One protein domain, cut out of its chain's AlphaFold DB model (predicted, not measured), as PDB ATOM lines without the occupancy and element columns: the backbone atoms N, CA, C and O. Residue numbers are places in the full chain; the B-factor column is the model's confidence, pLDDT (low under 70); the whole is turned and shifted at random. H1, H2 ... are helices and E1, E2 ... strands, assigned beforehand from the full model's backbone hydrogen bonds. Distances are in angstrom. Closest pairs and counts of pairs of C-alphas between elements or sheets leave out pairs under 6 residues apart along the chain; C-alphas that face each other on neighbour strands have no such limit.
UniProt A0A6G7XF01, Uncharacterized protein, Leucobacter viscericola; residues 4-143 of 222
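This is residues 4 to 143 of the 222 residues of an uncharacterized protein of Leucobacter viscericola (UniProt A0A6G7XF01). A strongly twisted sheet of five strands, in the order E8, E6, E5, E2, E9 and antiparallel throughout, forms the core; H1 and H2 cover one face, and the sheet curls round H4 on the other, making three layers. The hairpin of E3 and E4 reaches out beyond one end of the sheet, and the short pair E1 and E7 lies beside H1. The printed part has 140 residues, with four named helices and ten named strands in the order E1, H1, H2, E2, E3, E4, E5, H3, E6, E7, E8, H4, E9, E10, of mixed class. It is compact, with a radius of gyration of the C-alphas of 14.0 A, and elongated, spanning 45 by 27 by 25 A.

Find C-alpha 14 at (238.241, 192.101, 120.437), where E1, residues 14 to 16, begins. H1 is residues 20 to 27, 10.6 A long, and H2 is 37 to 43, 9.9 A. E2, residues 59 to 64, runs 16.9 A from C-alpha 59 at (219.334, 195.860, 125.115). Next come E3, 66 to 70, 13.0 A; E4, 77 to 81, 12.8 A; E5, 84 to 89, 16.5 A; H3, 92 to 95; E6, 98 to 101; E7, 107 to 109; E8, 111 to 113; H4, 116 to 122; and E9, 126 to 131, 15.4 A. E10, residues 140 to 142, ends at C-alpha 142 at (210.070, 193.414, 131.885).

Look first at E5 and E2, where N 61 and O 86 are 2.8 A apart, within hydrogen-bond range. Also within hydrogen-bond range are N 62 and O 129 of the neighbours E2 and E9, an edge strand, at 2.9 A, N 100 and O 87 of the neighbours E6 and E5 at 2.8 A, and N 113 and O 99 of E6 and its neighbour E8, the other edge strand, at 2.8 A. H1 is on this sheet at a height of 7.8 A, its closest C-alphas to E5 being Cys 20 and Val 85, 5.7 A. H2 is on the same face at 8.8 A, with Ala 41 and Trp 62 of E2 closest, 6.4 A. H4's closest C-alphas to E9 are Glu 120 and Ser 126, 5.4 A; H3 only grazes the sheet. E2 runs on into E3 at 89 degrees, and in the hairpin E3 and E4 N 78 and O 69 are 2.9 A apart. N 15 and O 108 of E1 and E7 are 3.0 A apart. In H1, H2 and H4 every O i to N i+4 pair is within hydrogen-bond range; H3 is too short for one.

The C-alphas farthest apart, Gln 76 and Val 143, are 45.2 A apart. The printed part has no cut, and the long link is H2 to E2. E10 pairs with no named strand, but its residues 140 to 141 pair antiparallel with residues 4 to 5. Mean pLDDT of the printed part is 94.9; no printed residue is under 70.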
ATOM      1  N   LYS A   4     214.490 194.475 134.295       87.19
ATOM      2  CA  LYS A   4     215.514 193.813 135.104       87.19
ATOM      3  C   LYS A   4     216.616 193.302 134.184       87.19
ATOM      4  O   LYS A   4     216.333 192.539 133.262       87.19
ATOM      5  N   THR A   5     217.861 193.656 134.493       92.69
ATOM      6  CA  THR A   5     219.049 193.069 133.856       92.69
ATOM      7  C   THR A   5     219.250 191.634 134.338       92.69
ATOM      8  O   THR A   5     219.278 191.379 135.544       92.69
ATOM      9  N   LEU A   6     219.356 190.700 133.396       91.69
ATOM     10  CA  LEU A   6     219.660 189.283 133.622       91.69
ATOM     11  C   LEU A   6     221.121 188.964 133.295       91.69
ATOM     12  O   LEU A   6     221.725 188.135 133.970       91.69
ATOM     13  N   VAL A   7     221.687 189.646 132.295       92.44
ATOM     14  CA  VAL A   7     223.087 189.513 131.876       92.44
ATOM     15  C   VAL A   7     223.731 190.893 131.838       92.44
ATOM     16  O   VAL A   7     223.196 191.805 131.213       92.44
ATOM     17  N   ILE A   8     224.881 191.040 132.498       93.88
ATOM     18  CA  ILE A   8     225.692 192.263 132.447       93.88
ATOM     19  C   ILE A   8     226.665 192.125 131.272       93.88
ATOM     20  O   ILE A   8     227.488 191.205 131.307       93.88
ATOM     21  N   PRO A   9     226.598 192.989 130.244       95.06
ATOM     22  CA  PRO A   9     227.501 192.863 129.117       95.06
ATOM     23  C   PRO A   9     228.954 193.207 129.483       95.06
ATOM     24  O   PRO A   9     229.227 194.086 130.301       95.06
ATOM     25  N   SER A  10     229.897 192.532 128.834       94.94
ATOM     26  CA  SER A  10     231.333 192.807 128.874       94.94
ATOM     27  C   SER A  10     231.762 193.498 127.580       94.94
ATOM     28  O   SER A  10     231.562 192.979 126.487       94.94
ATOM     29  N   TYR A  11     232.396 194.666 127.683       94.81
ATOM     30  CA  TYR A  11     232.757 195.491 126.518       94.81
ATOM     31  C   TYR A  11     234.242 195.417 126.137       94.81
ATOM     32  O   TYR A  11     234.718 196.190 125.309       94.81
ATOM     33  N   ALA A  12     234.994 194.488 126.731       93.12
ATOM     34  CA  ALA A  12     236.437 194.352 126.523       93.12
ATOM     35  C   ALA A  12     236.814 193.377 125.386       93.12
ATOM     36  O   ALA A  12     237.985 193.038 125.221       93.12
ATOM     37  N   HIS A  13     235.844 192.888 124.608       92.00
ATOM     38  CA  HIS A  13     236.099 191.879 123.578       92.00
ATOM     39  C   HIS A  13     236.690 192.477 122.306       92.00
ATOM     40  O   HIS A  13     236.273 193.540 121.853       92.00
ATOM     41  N   HIS A  14     237.642 191.754 121.717       94.69
ATOM     42  CA  HIS A  14     238.241 192.101 120.437       94.69
ATOM     43  C   HIS A  14     237.580 191.338 119.295       94.69
ATOM     44  O   HIS A  14     237.264 190.150 119.424       94.69
ATOM     45  N   GLU A  15     237.417 192.026 118.169       94.69
ATOM     46  CA  GLU A  15     236.846 191.446 116.966       94.69
ATOM     47  C   GLU A  15     237.268 192.227 115.711       94.69
ATOM     48  O   GLU A  15     237.711 193.379 115.804       94.69
ATOM     49  N   TYR A  16     237.154 191.596 114.543       92.88
ATOM     50  CA  TYR A  16     237.347 192.255 113.253       92.88
ATOM     51  C   TYR A  16     236.157 193.149 112.880       92.88
ATOM     52  O   TYR A  16     235.009 192.913 113.269       92.88
ATOM     53  N   ALA A  17     236.420 194.177 112.078       91.69
ATOM     54  CA  ALA A  17     235.368 194.917 111.394       91.69
ATOM     55  C   ALA A  17     234.496 193.968 110.552       91.69
ATOM     56  O   ALA A  17     234.989 192.994 109.987       91.69
ATOM     57  N   GLY A  18     233.188 194.228 110.509       87.88
ATOM     58  CA  GLY A  18     232.196 193.338 109.887       87.88
ATOM     59  C   GLY A  18     231.639 192.254 110.822       87.88
ATOM     60  O   GLY A  18     230.479 191.874 110.692       87.88
ATOM     61  N   ASN A  19     232.371 191.853 111.865       93.38
ATOM     62  CA  ASN A  19     231.930 190.837 112.831       93.38
ATOM     63  C   ASN A  19     231.089 191.440 113.982       93.38
ATOM     64  O   ASN A  19     231.326 191.189 115.166       93.38
ATOM     65  N   CYS A  20     230.076 192.246 113.644       95.50
ATOM     66  CA  CYS A  20     229.174 192.876 114.623       95.50
ATOM     67  C   CYS A  20     228.387 191.852 115.460       95.50
ATOM     68  O   CYS A  20     228.277 191.997 116.677       95.50
ATOM     69  N   LEU A  21     227.914 190.773 114.832       96.69
ATOM     70  CA  LEU A  21     227.180 189.712 115.517       96.69
ATOM     71  C   LEU A  21     228.060 188.926 116.510       96.69
ATOM     72  O   LEU A  21     227.667 188.838 117.675       96.69
ATOM     73  N   PRO A  22     229.257 188.429 116.134       96.12
ATOM     74  CA  PRO A  22     230.203 187.859 117.095       96.12
ATOM     75  C   PRO A  22     230.562 188.800 118.250       96.12
ATOM     76  O   PRO A  22     230.652 188.351 119.392       96.12
ATOM     77  N   MET A  23     230.733 190.102 117.990       96.94
ATOM     78  CA  MET A  23     230.998 191.085 119.046       96.94
ATOM     79  C   MET A  23     229.847 191.150 120.057       96.94
ATOM     80  O   MET A  23     230.082 191.030 121.261       96.94
ATOM     81  N   ALA A  24     228.605 191.296 119.584       97.56
ATOM     82  CA  ALA A  24     227.423 191.344 120.444       97.56
ATOM     83  C   ALA A  24     227.228 190.036 121.228       97.56
ATOM     84  O   ALA A  24     226.948 190.070 122.424       97.56
ATOM     85  N   GLN A  25     227.445 188.884 120.584       97.38
ATOM     86  CA  GLN A  25     227.376 187.569 121.226       97.38
ATOM     87  C   GLN A  25     228.382 187.439 122.367       97.38
ATOM     88  O   GLN A  25     228.000 187.093 123.482       97.38
ATOM     89  N   LYS A  26     229.653 187.770 122.108       96.06
ATOM     90  CA  LYS A  26     230.711 187.746 123.126       96.06
ATOM     91  C   LYS A  26     230.379 188.677 124.285       96.06
ATOM     92  O   LYS A  26     230.516 188.264 125.432       96.06
ATOM     93  N   ALA A  27     229.883 189.881 123.987       96.62
ATOM     94  CA  ALA A  27     229.547 190.867 125.006       96.62
ATOM     95  C   ALA A  27     228.536 190.340 126.028       96.62
ATOM     96  O   ALA A  27     228.667 190.640 127.207       96.62
ATOM     97  N   VAL A  28     227.570 189.520 125.615       95.75
ATOM     98  CA  VAL A  28     226.538 188.984 126.518       95.75
ATOM     99  C   VAL A  28     226.689 187.489 126.814       95.75
ATOM    100  O   VAL A  28     225.781 186.876 127.368       95.75
ATOM    101  N   GLY A  29     227.808 186.872 126.424       95.31
ATOM    102  CA  GLY A  29     228.021 185.431 126.584       95.31
ATOM    103  C   GLY A  29     226.999 184.562 125.840       95.31
ATOM    104  O   GLY A  29     226.718 183.443 126.267       95.31
ATOM    105  N   ALA A  30     226.415 185.069 124.752       95.94
ATOM    106  CA  ALA A  30     225.495 184.303 123.925       95.94
ATOM    107  C   ALA A  30     226.262 183.317 123.028       95.94
ATOM    108  O   ALA A  30     227.382 183.615 122.599       95.94
ATOM    109  N   PRO A  31     225.680 182.144 122.720       93.88
ATOM    110  CA  PRO A  31     226.306 181.202 121.807       93.88
ATOM    111  C   PRO A  31     226.437 181.808 120.405       93.88
ATOM    112  O   PRO A  31     225.741 182.765 120.045       93.88
ATOM    113  N   GLY A  32     227.307 181.197 119.595       87.75
ATOM    114  CA  GLY A  32     227.397 181.488 118.167       87.75
ATOM    115  C   GLY A  32     226.025 181.419 117.491       87.75
ATOM    116  O   GLY A  32     225.097 180.771 117.979       87.75
ATOM    117  N   GLY A  33     225.882 182.141 116.387       80.75
ATOM    118  CA  GLY A  33     224.584 182.386 115.774       80.75
ATOM    119  C   GLY A  33     224.490 182.009 114.313       80.75
ATOM    120  O   GLY A  33     225.410 181.416 113.749       80.75
ATOM    121  N   PRO A  34     223.370 182.400 113.690       87.44
ATOM    122  CA  PRO A  34     223.227 182.395 112.246       87.44
ATOM    123  C   PRO A  34     224.364 183.150 111.549       87.44
ATOM    124  O   PRO A  34     225.026 184.000 112.137       87.44
ATOM    125  N   HIS A  35     224.531 182.870 110.259       89.94
ATOM    126  CA  HIS A  35     225.587 183.433 109.415       89.94
ATOM    127  C   HIS A  35     225.564 184.959 109.249       89.94
ATOM    128  O   HIS A  35     226.535 185.526 108.758       89.94
ATOM    129  N   SER A  36     224.474 185.628 109.630       95.06
ATOM    130  CA  SER A  36     224.310 187.072 109.495       95.06
ATOM    131  C   SER A  36     223.524 187.655 110.669       95.06
ATOM    132  O   SER A  36     222.728 186.964 111.318       95.06
ATOM    133  N   ALA A  37     223.727 188.947 110.938       97.00
ATOM    134  CA  ALA A  37     222.967 189.665 111.959       97.00
ATOM    135  C   ALA A  37     221.478 189.707 111.599       97.00
ATOM    136  O   ALA A  37     220.636 189.577 112.481       97.00
ATOM    137  N   THR A  38     221.136 189.793 110.312       97.62
ATOM    138  CA  THR A  38     219.742 189.726 109.857       97.62
ATOM    139  C   THR A  38     219.100 188.366 110.116       97.62
ATOM    140  O   THR A  38     217.956 188.320 110.571       97.62
ATOM    141  N   ALA A  39     219.815 187.258 109.903       96.56
ATOM    142  CA  ALA A  39     219.290 185.937 110.236       96.56
ATOM    143  C   ALA A  39     219.109 185.755 111.757       96.56
ATOM    144  O   ALA A  39     218.111 185.178 112.189       96.56
ATOM    145  N   ALA A  40     220.018 186.299 112.573       97.44
ATOM    146  CA  ALA A  40     219.872 186.325 114.032       97.44
ATOM    147  C   ALA A  40     218.689 187.201 114.489       97.44
ATOM    148  O   ALA A  40     217.882 186.767 115.314       97.44
ATOM    149  N   ALA A  41     218.518 188.381 113.888       97.75
ATOM    150  CA  ALA A  41     217.378 189.263 114.121       97.75
ATOM    151  C   ALA A  41     216.055 188.537 113.827       97.75
ATOM    152  O   ALA A  41     215.154 188.518 114.660       97.75
ATOM    153  N   ASN A  42     215.951 187.857 112.683       97.12
ATOM    154  CA  ASN A  42     214.737 187.130 112.298       97.12
ATOM    155  C   ASN A  42     214.381 185.988 113.268       97.12
ATOM    156  O   ASN A  42     213.209 185.649 113.404       97.12
ATOM    157  N   ALA A  43     215.373 185.402 113.944       96.25
ATOM    158  CA  ALA A  43     215.178 184.341 114.935       96.25
ATOM    159  C   ALA A  43     214.913 184.861 116.366       96.25
ATOM    160  O   ALA A  43     214.621 184.067 117.266       96.25
ATOM    161  N   THR A  44     215.030 186.173 116.591       97.12
ATOM    162  CA  THR A  44     214.873 186.818 117.904       97.12
ATOM    163  C   THR A  44     213.414 186.802 118.352       97.12
ATOM    164  O   THR A  44     212.519 187.054 117.545       97.12
ATOM    165  N   ARG A  45     213.146 186.528 119.636       96.00
ATOM    166  CA  ARG A  45     211.770 186.306 120.126       96.00
ATOM    167  C   ARG A  45     211.123 187.539 120.744       96.00
ATOM    168  O   ARG A  45     209.930 187.760 120.550       96.00
ATOM    169  N   HIS A  46     211.874 188.324 121.507       97.00
ATOM    170  CA  HIS A  46     211.347 189.434 122.299       97.00
ATOM    171  C   HIS A  46     211.688 190.768 121.634       97.00
ATOM    172  O   HIS A  46     212.551 191.505 122.110       97.00
ATOM    173  N   GLN A  47     211.039 191.034 120.500       97.88
ATOM    174  CA  GLN A  47     211.280 192.207 119.656       97.88
ATOM    175  C   GLN A  47     210.388 193.394 120.048       97.88
ATOM    176  O   GLN A  47     209.215 193.221 120.375       97.88
ATOM    177  N   HIS A  48     210.941 194.601 119.940       97.75
ATOM    178  CA  HIS A  48     210.280 195.882 120.182       97.75
ATOM    179  C   HIS A  48     210.613 196.842 119.034       97.75
ATOM    180  O   HIS A  48     211.773 197.182 118.810       97.75
ATOM    181  N   HIS A  49     209.600 197.249 118.266       97.12
ATOM    182  CA  HIS A  49     209.781 198.004 117.015       97.12
ATOM    183  C   HIS A  49     209.795 199.530 117.185       97.12
ATOM    184  O   HIS A  49     210.009 200.263 116.218       97.12
ATOM    185  N   ASP A  50     209.547 200.034 118.390       94.00
ATOM    186  CA  ASP A  50     209.719 201.449 118.704       94.00
ATOM    187  C   ASP A  50     211.202 201.803 118.892       94.00
ATOM    188  O   ASP A  50     212.020 200.957 119.220       94.00
ATOM    189  N   ARG A  51     211.564 203.080 118.743       93.88
ATOM    190  CA  ARG A  51     212.940 203.553 118.989       93.88
ATOM    191  C   ARG A  51     213.212 203.906 120.464       93.88
ATOM    192  O   ARG A  51     214.250 204.499 120.757       93.88
ATOM    193  N   ALA A  52     212.300 203.602 121.392       93.81
ATOM    194  CA  ALA A  52     212.426 203.956 122.804       93.81
ATOM    195  C   ALA A  52     213.177 202.857 123.575       93.81
ATOM    196  O   ALA A  52     212.593 201.990 124.220       93.81
ATOM    197  N   LEU A  53     214.508 202.931 123.517       94.81
ATOM    198  CA  LEU A  53     215.395 202.009 124.227       94.81
ATOM    199  C   LEU A  53     215.192 202.086 125.759       94.81
ATOM    200  O   LEU A  53     214.916 203.169 126.291       94.81
ATOM    201  N   PRO A  54     215.342 200.967 126.494       92.75
ATOM    202  CA  PRO A  54     215.179 200.947 127.945       92.75
ATOM    203  C   PRO A  54     216.210 201.841 128.646       92.75
ATOM    204  O   PRO A  54     217.408 201.756 128.394       92.75
ATOM    205  N   GLY A  55     215.748 202.697 129.558       92.06
ATOM    206  CA  GLY A  55     216.617 203.628 130.293       92.06
ATOM    207  C   GLY A  55     217.326 203.017 131.507       92.06
ATOM    208  O   GLY A  55     218.129 203.687 132.148       92.06
ATOM    209  N   ASP A  56     217.007 201.775 131.867       86.81
ATOM    210  CA  ASP A  56     217.408 201.142 133.127       86.81
ATOM    211  C   ASP A  56     218.093 199.777 132.969       86.81
ATOM    212  O   ASP A  56     218.608 199.248 133.959       86.81
ATOM    213  N   ALA A  57     218.141 199.231 131.750       92.56
ATOM    214  CA  ALA A  57     218.784 197.958 131.445       92.56
ATOM    215  C   ALA A  57     219.354 197.918 130.006       92.56
ATOM    216  O   ALA A  57     218.857 198.646 129.142       92.56
ATOM    217  N   PRO A  58     220.387 197.100 129.728       96.94
ATOM    218  CA  PRO A  58     220.975 196.988 128.396       96.94
ATOM    219  C   PRO A  58     220.052 196.237 127.430       96.94
ATOM    220  O   PRO A  58     219.269 195.388 127.841       96.94
ATOM    221  N   ALA A  59     220.157 196.513 126.135       98.19
ATOM    222  CA  ALA A  59     219.334 195.860 125.115       98.19
ATOM    223  C   ALA A  59     220.134 195.574 123.846       98.19
ATOM    224  O   ALA A  59     221.188 196.164 123.618       98.19
ATOM    225  N   VAL A  60     219.625 194.686 122.999       98.56
ATOM    226  CA  VAL A  60     220.222 194.411 121.686       98.56
ATOM    227  C   VAL A  60     219.488 195.243 120.653       98.56
ATOM    228  O   VAL A  60     218.262 195.280 120.652       98.56
ATOM    229  N   VAL A  61     220.210 195.927 119.777       98.75
ATOM    230  CA  VAL A  61     219.621 196.763 118.731       98.75
ATOM    231  C   VAL A  61     220.012 196.207 117.375       98.75
ATOM    232  O   VAL A  61     221.194 196.025 117.087       98.75
ATOM    233  N   TRP A  62     219.006 195.961 116.541       98.62
ATOM    234  CA  TRP A  62     219.141 195.333 115.236       98.62
ATOM    235  C   TRP A  62     218.889 196.344 114.131       98.62
ATOM    236  O   TRP A  62     217.933 197.123 114.170       98.62
ATOM    237  N   LEU A  63     219.736 196.301 113.112       98.69
ATOM    238  CA  LEU A  63     219.654 197.140 111.933       98.69
ATOM    239  C   LEU A  63     219.745 196.271 110.674       98.69
ATOM    240  O   LEU A  63     220.367 195.211 110.675       98.69
ATOM    241  N   SER A  64     219.096 196.717 109.606       98.31
ATOM    242  CA  SER A  64     219.209 196.170 108.256       98.31
ATOM    243  C   SER A  64     220.422 196.802 107.593       98.31
ATOM    244  O   SER A  64     220.631 198.010 107.722       98.31
ATOM    245  N   HIS A  65     221.222 196.001 106.903       97.12
ATOM    246  CA  HIS A  65     222.376 196.469 106.153       97.12
ATOM    247  C   HIS A  65     222.536 195.615 104.901       97.12
ATOM    248  O   HIS A  65     222.869 194.433 104.984       97.12
ATOM    249  N   TRP A  66     222.314 196.239 103.748       97.12
ATOM    250  CA  TRP A  66     222.483 195.606 102.449       97.12
ATOM    251  C   TRP A  66     223.889 195.841 101.919       97.12
ATOM    252  O   TRP A  66     224.378 196.972 101.905       97.12
ATOM    253  N   GLY A  67     224.524 194.780 101.438       94.69
ATOM    254  CA  GLY A  67     225.852 194.867 100.850       94.69
ATOM    255  C   GLY A  67     226.303 193.555 100.230       94.69
ATOM    256  O   GLY A  67     225.671 192.515 100.416       94.69
ATOM    257  N   THR A  68     227.404 193.617  99.483       95.06
ATOM    258  CA  THR A  68     228.035 192.441  98.877       95.06
ATOM    259  C   THR A  68     229.194 191.971  99.745       95.06
ATOM    260  O   THR A  68     230.197 192.673  99.860       95.06
ATOM    261  N   TYR A  69     229.084 190.769 100.307       90.81
ATOM    262  CA  TYR A  69     230.120 190.165 101.149       90.81
ATOM    263  C   TYR A  69     230.386 188.718 100.738       90.81
ATOM    264  O   TYR A  69     229.558 188.089 100.080       90.81
ATOM    265  N   THR A  70     231.560 188.199 101.099       91.06
ATOM    266  CA  THR A  70     231.875 186.775 100.951       91.06
ATOM    267  C   THR A  70     231.112 185.981 102.004       91.06
ATOM    268  O   THR A  70     231.367 186.127 103.200       91.06
ATOM    269  N   ASP A  71     230.204 185.118 101.566       90.12
ATOM    270  CA  ASP A  71     229.538 184.160 102.434       90.12
ATOM    271  C   ASP A  71     230.519 183.050 102.811       90.12
ATOM    272  O   ASP A  71     230.956 182.268 101.974       90.12
ATOM    273  N   TYR A  72     230.876 182.960 104.088       87.50
ATOM    274  CA  TYR A  72     231.846 181.974 104.566       87.50
ATOM    275  C   TYR A  72     231.358 180.521 104.437       87.50
ATOM    276  O   TYR A  72     232.156 179.597 104.589       87.50
ATOM    277  N   ARG A  73     230.058 180.298 104.195       90.69
ATOM    278  CA  ARG A  73     229.479 178.953 104.057       90.69
ATOM    279  C   ARG A  73     229.806 178.309 102.714       90.69
ATOM    280  O   ARG A  73     229.949 177.092 102.661       90.69
ATOM    281  N   ASP A  74     229.895 179.104 101.649       93.44
ATOM    282  CA  ASP A  74     230.142 178.621 100.281       93.44
ATOM    283  C   ASP A  74     231.225 179.400  99.514       93.44
ATOM    284  O   ASP A  74     231.550 179.059  98.376       93.44
ATOM    285  N   GLY A  75     231.817 180.421 100.135       92.69
ATOM    286  CA  GLY A  75     232.895 181.240  99.585       92.69
ATOM    287  C   GLY A  75     232.454 182.232  98.507       92.69
ATOM    288  O   GLY A  75     233.311 182.893  97.921       92.69
ATOM    289  N   GLN A  76     231.156 182.352  98.220       95.44
ATOM    290  CA  GLN A  76     230.655 183.204  97.141       95.44
ATOM    291  C   GLN A  76     230.392 184.633  97.615       95.44
ATOM    292  O   GLN A  76     229.978 184.868  98.750       95.44
ATOM    293  N   HIS A  77     230.575 185.606  96.722       95.50
ATOM    294  CA  HIS A  77     230.129 186.975  96.971       95.50
ATOM    295  C   HIS A  77     228.617 187.080  96.767       95.50
ATOM    296  O   HIS A  77     228.117 186.798  95.678       95.50
ATOM    297  N   LYS A  78     227.889 187.515  97.798       95.94
ATOM    298  CA  LYS A  78     226.427 187.648  97.762       95.94
ATOM    299  C   LYS A  78     225.994 189.036  98.188       95.94
ATOM    300  O   LYS A  78     226.453 189.547  99.211       95.94
ATOM    301  N   TYR A  79     225.097 189.619  97.395       96.56
ATOM    302  CA  TYR A  79     224.375 190.830  97.759       96.56
ATOM    303  C   TYR A  79     223.086 190.451  98.487       96.56
ATOM    304  O   TYR A  79     222.165 189.906  97.878       96.56
ATOM    305  N   GLU A  80     223.029 190.727  99.785       96.25
ATOM    306  CA  GLU A  80     221.860 190.468 100.626       96.25
ATOM    307  C   GLU A  80     221.824 191.424 101.829       96.25
ATOM    308  O   GLU A  80     222.724 192.250 102.005       96.25
ATOM    309  N   ASP A  81     220.772 191.334 102.646       97.38
ATOM    310  CA  ASP A  81     220.714 192.007 103.944       97.38
ATOM    311  C   ASP A  81     221.515 191.202 104.975       97.38
ATOM    312  O   ASP A  81     221.009 190.263 105.591       97.38
ATOM    313  N   TRP A  82     222.770 191.584 105.182       96.31
ATOM    314  CA  TRP A  82     223.650 190.995 106.194       96.31
ATOM    315  C   TRP A  82     223.324 191.488 107.610       96.31
ATOM    316  O   TRP A  82     223.615 190.806 108.601       96.31
ATOM    317  N   GLY A  83     222.658 192.639 107.702       97.62
ATOM    318  CA  GLY A  83     222.276 193.285 108.948       97.62
ATOM    319  C   GLY A  83     223.451 193.889 109.717       97.62
ATOM    320  O   GLY A  83     224.622 193.738 109.374       97.62
ATOM    321  N   HIS A  84     223.123 194.569 110.807       98.06
ATOM    322  CA  HIS A  84     224.074 195.044 111.804       98.06
ATOM    323  C   HIS A  84     223.447 194.920 113.194       98.06
ATOM    324  O   HIS A  84     222.229 195.032 113.346       98.06
ATOM    325  N   VAL A  85     224.261 194.665 114.215       98.25
ATOM    326  CA  VAL A  85     223.782 194.513 115.592       98.25
ATOM    327  C   VAL A  85     224.719 195.212 116.561       98.25
ATOM    328  O   VAL A  85     225.939 195.139 116.418       98.25
ATOM    329  N   VAL A  86     224.131 195.895 117.540       98.44
ATOM    330  CA  VAL A  86     224.843 196.642 118.581       98.44
ATOM    331  C   VAL A  86     224.194 196.399 119.942       98.44
ATOM    332  O   VAL A  86     223.028 196.011 120.019       98.44
ATOM    333  N   ILE A  87     224.936 196.642 121.020       98.56
ATOM    334  CA  ILE A  87     224.409 196.596 122.389       98.56
ATOM    335  C   ILE A  87     224.143 198.020 122.864       98.56
ATOM    336  O   ILE A  87     225.048 198.850 122.900       98.56
ATOM    337  N   TRP A  88     222.904 198.305 123.239       98.44
ATOM    338  CA  TRP A  88     222.544 199.496 123.995       98.44
ATOM    339  C   TRP A  88     222.938 199.325 125.462       98.44
ATOM    340  O   TRP A  88     222.567 198.334 126.089       98.44
ATOM    341  N   GLU A  89     223.636 200.314 126.013       97.75
ATOM    342  CA  GLU A  89     224.022 200.397 127.419       97.75
ATOM    343  C   GLU A  89     223.526 201.726 127.999       97.75
ATOM    344  O   GLU A  89     224.113 202.769 127.695       97.75
ATOM    345  N   PRO A  90     222.472 201.735 128.832       95.00
ATOM    346  CA  PRO A  90     221.920 202.977 129.375       95.00
ATOM    347  C   PRO A  90     222.886 203.707 130.314       95.00
ATOM    348  O   PRO A  90     222.787 204.921 130.469       95.00
ATOM    349  N   THR A  91     223.838 203.007 130.938       92.56
ATOM    350  CA  THR A  91     224.806 203.635 131.854       92.56
ATOM    351  C   THR A  91     226.008 204.254 131.139       92.56
ATOM    352  O   THR A  91     226.771 205.007 131.755       92.56
ATOM    353  N   ALA A  92     226.168 204.001 129.837       90.62
ATOM    354  CA  ALA A  92     227.267 204.550 129.063       90.62
ATOM    355  C   ALA A  92     227.222 206.083 129.057       90.62
ATOM    356  O   ALA A  92     226.170 206.716 129.181       90.62
ATOM    357  N   PHE A  93     228.406 206.683 128.936       93.19
ATOM    358  CA  PHE A  93     228.583 208.133 128.903       93.19
ATOM    359  C   PHE A  93     227.932 208.884 130.079       93.19
ATOM    360  O   PHE A  93     227.355 209.955 129.893       93.19
ATOM    361  N   GLY A  94     228.026 208.325 131.289       86.50
ATOM    362  CA  GLY A  94     227.493 208.956 132.499       86.50
ATOM    363  C   GLY A  94     225.967 208.891 132.607       86.50
ATOM    364  O   GLY A  94     225.365 209.797 133.175       86.50
ATOM    365  N   GLY A  95     225.339 207.849 132.054       87.62
ATOM    366  CA  GLY A  95     223.884 207.657 132.109       87.62
ATOM    367  C   GLY A  95     223.099 208.304 130.965       87.62
ATOM    368  O   GLY A  95     221.874 208.239 130.959       87.62
ATOM    369  N   ALA A  96     223.780 208.920 129.994       86.81
ATOM    370  CA  ALA A  96     223.148 209.379 128.752       86.81
ATOM    371  C   ALA A  96     222.815 208.213 127.802       86.81
ATOM    372  O   ALA A  96     222.013 208.365 126.882       86.81
ATOM    373  N   GLY A  97     223.443 207.062 128.041       94.25
ATOM    374  CA  GLY A  97     223.331 205.860 127.243       94.25
ATOM    375  C   GLY A  97     224.164 205.900 125.962       94.25
ATOM    376  O   GLY A  97     224.585 206.958 125.484       94.25
ATOM    377  N   GLY A  98     224.467 204.719 125.432       97.69
ATOM    378  CA  GLY A  98     225.339 204.547 124.276       97.69
ATOM    379  C   GLY A  98     225.173 203.188 123.610       97.69
ATOM    380  O   GLY A  98     224.616 202.260 124.188       97.69
ATOM    381  N   LEU A  99     225.661 203.084 122.377       98.31
ATOM    382  CA  LEU A  99     225.577 201.889 121.541       98.31
ATOM    383  C   LEU A  99     226.987 201.346 121.304       98.31
ATOM    384  O   LEU A  99     227.821 202.029 120.711       98.31
ATOM    385  N   PHE A 100     227.247 200.132 121.766       98.12
ATOM    386  CA  PHE A 100     228.502 199.423 121.568       98.12
ATOM    387  C   PHE A 100     228.412 198.518 120.340       98.12
ATOM    388  O   PHE A 100     227.537 197.653 120.265       98.12
ATOM    389  N   SER A 101     229.327 198.702 119.391       96.94
ATOM    390  CA  SER A 101     229.404 197.920 118.154       96.94
ATOM    391  C   SER A 101     230.807 197.357 117.929       96.94
ATOM    392  O   SER A 101     231.770 197.742 118.594       96.94
ATOM    393  N   SER A 102     230.952 196.465 116.947       94.44
ATOM    394  CA  SER A 102     232.267 196.184 116.377       94.44
ATOM    395  C   SER A 102     232.858 197.446 115.738       94.44
ATOM    396  O   SER A 102     232.167 198.419 115.433       94.44
ATOM    397  N   ARG A 103     234.180 197.447 115.555       93.19
ATOM    398  CA  ARG A 103     234.880 198.573 114.931       93.19
ATOM    399  C   ARG A 103     234.453 198.738 113.478       93.19
ATOM    400  O   ARG A 103     234.195 197.755 112.783       93.19
ATOM    401  N   ARG A 104     234.528 199.972 112.984       92.44
ATOM    402  CA  ARG A 104     234.377 200.274 111.552       92.44
ATOM    403  C   ARG A 104     235.500 199.706 110.677       92.44
ATOM    404  O   ARG A 104     235.279 199.447 109.501       92.44
ATOM    405  N   SER A 105     236.697 199.509 111.228       92.44
ATOM    406  CA  SER A 105     237.860 199.012 110.481       92.44
ATOM    407  C   SER A 105     238.855 198.262 111.368       92.44
ATOM    408  O   SER A 105     239.027 198.605 112.540       92.44
ATOM    409  N   GLY A 106     239.572 197.299 110.783       93.12
ATOM    410  CA  GLY A 106     240.668 196.580 111.442       93.12
ATOM    411  C   GLY A 106     240.207 195.603 112.528       93.12
ATOM    412  O   GLY A 106     239.083 195.112 112.492       93.12
ATOM    413  N   TYR A 107     241.095 195.317 113.482       95.62
ATOM    414  CA  TYR A 107     240.859 194.415 114.615       95.62
ATOM    415  C   TYR A 107     240.989 195.149 115.958       95.62
ATOM    416  O   TYR A 107     241.883 195.981 116.133       95.62
ATOM    417  N   GLY A 108     240.128 194.817 116.924       94.81
ATOM    418  CA  GLY A 108     240.305 195.153 118.343       94.81
ATOM    419  C   GLY A 108     238.994 195.335 119.125       94.81
ATOM    420  O   GLY A 108     237.932 194.962 118.641       94.81
ATOM    421  N   VAL A 109     239.062 195.947 120.317       94.81
ATOM    422  CA  VAL A 109     237.915 196.338 121.182       94.81
ATOM    423  C   VAL A 109     236.821 197.118 120.446       94.81
ATOM    424  O   VAL A 109     237.152 198.021 119.690       94.81
ATOM    425  N   GLY A 110     235.545 196.846 120.695       93.19
ATOM    426  CA  GLY A 110     234.441 197.565 120.045       93.19
ATOM    427  C   GLY A 110     234.455 199.097 120.181       93.19
ATOM    428  O   GLY A 110     235.182 199.685 120.984       93.19
ATOM    429  N   GLU A 111     233.647 199.738 119.343       95.56
ATOM    430  CA  GLU A 111     233.496 201.189 119.246       95.56
ATOM    431  C   GLU A 111     232.161 201.631 119.861       95.56
ATOM    432  O   GLU A 111     231.152 200.928 119.767       95.56
ATOM    433  N   TRP A 112     232.160 202.808 120.490       97.06
ATOM    434  CA  TRP A 112     230.976 203.392 121.108       97.06
ATOM    435  C   TRP A 112     230.387 204.516 120.263       97.06
ATOM    436  O   TRP A 112     231.090 205.436 119.845       97.06
ATOM    437  N   PHE A 113     229.069 204.491 120.119       97.50
ATOM    438  CA  PHE A 113     228.281 205.485 119.405       97.50
ATOM    439  C   PHE A 113     227.235 206.093 120.334       97.50
ATOM    440  O   PHE A 113     226.807 205.470 121.309       97.50
ATOM    441  N   ARG A 114     226.835 207.336 120.059       96.31
ATOM    442  CA  ARG A 114     225.898 208.075 120.916       96.31
ATOM    443  C   ARG A 114     224.450 207.802 120.548       96.31
ATOM    444  O   ARG A 114     223.608 207.712 121.433       96.31
ATOM    445  N   THR A 115     224.156 207.682 119.258       96.88
ATOM    446  CA  THR A 115     222.781 207.578 118.767       96.88
ATOM    447  C   THR A 115     222.632 206.507 117.694       96.88
ATOM    448  O   THR A 115     223.592 206.143 117.016       96.88
ATOM    449  N   ILE A 116     221.398 206.030 117.499       97.50
ATOM    450  CA  ILE A 116     221.061 205.118 116.395       97.50
ATOM    451  C   ILE A 116     221.431 205.763 115.049       97.50
ATOM    452  O   ILE A 116     221.998 205.092 114.197       97.50
ATOM    453  N   ALA A 117     221.215 207.074 114.893       97.88
ATOM    454  CA  ALA A 117     221.574 207.805 113.679       97.88
ATOM    455  C   ALA A 117     223.091 207.819 113.402       97.88
ATOM    456  O   ALA A 117     223.510 207.892 112.247       97.88
ATOM    457  N   ASP A 118     223.938 207.739 114.434       96.88
ATOM    458  CA  ASP A 118     225.386 207.611 114.244       96.88
ATOM    459  C   ASP A 118     225.751 206.237 113.684       96.88
ATOM    460  O   ASP A 118     226.574 206.162 112.776       96.88
ATOM    461  N   ILE A 119     225.104 205.173 114.169       96.44
ATOM    462  CA  ILE A 119     225.276 203.807 113.652       96.44
ATOM    463  C   ILE A 119     224.758 203.702 112.215       96.44
ATOM    464  O   ILE A 119     225.466 203.189 111.349       96.44
ATOM    465  N   GLU A 120     223.549 204.210 111.953       97.38
ATOM    466  CA  GLU A 120     222.923 204.194 110.623       97.38
ATOM    467  C   GLU A 120     223.857 204.839 109.582       97.38
ATOM    468  O   GLU A 120     224.075 204.276 108.509       97.38
ATOM    469  N   ARG A 121     224.507 205.959 109.932       97.12
ATOM    470  CA  ARG A 121     225.515 206.616 109.081       97.12
ATOM    471  C   ARG A 121     226.835 205.852 109.001       97.12
ATOM    472  O   ARG A 121     227.389 205.719 107.915       97.12
ATOM    473  N   ALA A 122     227.353 205.381 110.133       95.62
ATOM    474  CA  ALA A 122     228.654 204.720 110.222       95.62
ATOM    475  C   ALA A 122     228.729 203.423 109.408       95.62
ATOM    476  O   ALA A 122     229.783 203.118 108.855       95.62
ATOM    477  N   PHE A 123     227.623 202.684 109.344       95.50
ATOM    478  CA  PHE A 123     227.564 201.362 108.721       95.50
ATOM    479  C   PHE A 123     226.626 201.301 107.513       95.50
ATOM    480  O   PHE A 123     226.375 200.209 107.018       95.50
ATOM    481  N   ALA A 124     226.096 202.438 107.040       96.44
ATOM    482  CA  ALA A 124     225.068 202.476 105.994       96.44
ATOM    483  C   ALA A 124     223.942 201.462 106.283       96.44
ATOM    484  O   ALA A 124     223.636 200.575 105.483       96.44
ATOM    485  N   ALA A 125     223.397 201.547 107.494       97.44
ATOM    486  CA  ALA A 125     222.406 200.623 108.027       97.44
ATOM    487  C   ALA A 125     221.114 201.371 108.386       97.44
ATOM    488  O   ALA A 125     221.094 202.597 108.471       97.44
ATOM    489  N   SER A 126     220.021 200.644 108.592       98.25
ATOM    490  CA  SER A 126     218.718 201.203 108.974       98.25
ATOM    491  C   SER A 126     218.141 200.454 110.163       98.25
ATOM    492  O   SER A 126     218.083 199.227 110.151       98.25
ATOM    493  N   TYR A 127     217.708 201.171 111.194       98.56
ATOM    494  CA  TYR A 127     217.111 200.573 112.388       98.56
ATOM    495  C   TYR A 127     215.926 199.653 112.055       98.56
ATOM    496  O   TYR A 127     215.038 200.037 111.292       98.56
ATOM    497  N   ARG A 128     215.885 198.464 112.671       98.31
ATOM    498  CA  ARG A 128     214.782 197.497 112.538       98.31
ATOM    499  C   ARG A 128     213.935 197.418 113.804       98.31
ATOM    500  O   ARG A 128     212.721 197.586 113.742       98.31
ATOM    501  N   PHE A 129     214.576 197.092 114.921       98.69
ATOM    502  CA  PHE A 129     213.963 196.927 116.237       98.69
ATOM    503  C   PHE A 129     215.056 196.787 117.301       98.69
ATOM    504  O   PHE A 129     216.234 196.591 116.986       98.69
ATOM    505  N   TRP A 130     214.672 196.851 118.569       98.69
ATOM    506  CA  TRP A 130     215.502 196.404 119.681       98.69
ATOM    507  C   TRP A 130     214.894 195.148 120.312       98.69
ATOM    508  O   TRP A 130     213.713 194.859 120.122       98.69
ATOM    509  N   SER A 131     215.694 194.348 121.009       98.62
ATOM    510  CA  SER A 131     215.232 193.119 121.642       98.62
ATOM    511  C   SER A 131     215.817 192.888 123.023       98.62
ATOM    512  O   SER A 131     216.857 193.430 123.410       98.62
ATOM    513  N   GLU A 132     215.115 192.036 123.765       98.31
ATOM    514  CA  GLU A 132     215.514 191.588 125.097       98.31
ATOM    515  C   GLU A 132     216.476 190.395 125.064       98.31
ATOM    516  O   GLU A 132     217.043 190.029 126.094       98.31
ATOM    517  N   ASP A 133     216.625 189.763 123.900       97.81
ATOM    518  CA  ASP A 133     217.387 188.539 123.696       97.81
ATOM    519  C   ASP A 133     218.250 188.575 122.433       97.81
ATOM    520  O   ASP A 133     217.987 189.323 121.489       97.81
ATOM    521  N   ILE A 134     219.274 187.725 122.433       97.62
ATOM    522  CA  ILE A 134     220.098 187.379 121.276       97.62
ATOM    523  C   ILE A 134     220.439 185.895 121.354       97.62
ATOM    524  O   ILE A 134     220.899 185.401 122.384       97.62
ATOM    525  N   ASN A 135     220.200 185.168 120.263       95.50
ATOM    526  CA  ASN A 135     220.541 183.749 120.131       95.50
ATOM    527  C   ASN A 135     220.062 182.863 121.301       95.50
ATOM    528  O   ASN A 135     220.785 181.990 121.776       95.50
ATOM    529  N   GLY A 136     218.841 183.099 121.789       92.75
ATOM    530  CA  GLY A 136     218.252 182.325 122.886       92.75
ATOM    531  C   GLY A 136     218.721 182.723 124.288       92.75
ATOM    532  O   GLY A 136     218.182 182.202 125.264       92.75
ATOM    533  N   VAL A 137     219.659 183.665 124.418       96.25
ATOM    534  CA  VAL A 137     220.034 184.264 125.704       96.25
ATOM    535  C   VAL A 137     219.234 185.538 125.916       96.25
ATOM    536  O   VAL A 137     219.353 186.498 125.158       96.25
ATOM    537  N   ARG A 138     218.422 185.547 126.975       97.25
ATOM    538  CA  ARG A 138     217.648 186.714 127.396       97.25
ATOM    539  C   ARG A 138     218.493 187.593 128.319       97.25
ATOM    540  O   ARG A 138     218.901 187.154 129.390       97.25
ATOM    541  N   ILE A 139     218.747 188.825 127.896       97.19
ATOM    542  CA  ILE A 139     219.613 189.804 128.572       97.19
ATOM    543  C   ILE A 139     218.810 190.643 129.565       97.19
ATOM    544  O   ILE A 139     219.312 190.982 130.636       97.19
ATOM    545  N   ILE A 140     217.551 190.941 129.235       95.38
ATOM    546  CA  ILE A 140     216.635 191.712 130.077       95.38
ATOM    547  C   ILE A 140     215.246 191.090 130.109       95.38
ATOM    548  O   ILE A 140     214.865 190.312 129.241       95.38
ATOM    549  N   GLN A 141     214.467 191.444 131.125       92.94
ATOM    550  CA  GLN A 141     213.051 191.102 131.180       92.94
ATOM    551  C   GLN A 141     212.238 192.268 131.754       92.94
ATOM    552  O   GLN A 141     212.713 192.928 132.687       92.94
ATOM    553  N   PRO A 142     211.012 192.508 131.259       88.50
ATOM    554  CA  PRO A 142     210.070 193.414 131.885       88.50
ATOM    555  C   PRO A 142     209.895 193.085 133.361       88.50
ATOM    556  O   PRO A 142     209.657 191.929 133.723       88.50
ATOM    557  N   VAL A 143     209.967 194.095 134.221       83.25
ATOM    558  CA  VAL A 143     209.479 193.947 135.591       83.25
ATOM    559  C   VAL A 143     207.953 194.014 135.521       83.25
ATOM    560  O   VAL A 143     207.421 195.034 135.068       83.25
TER     561      VAL A 143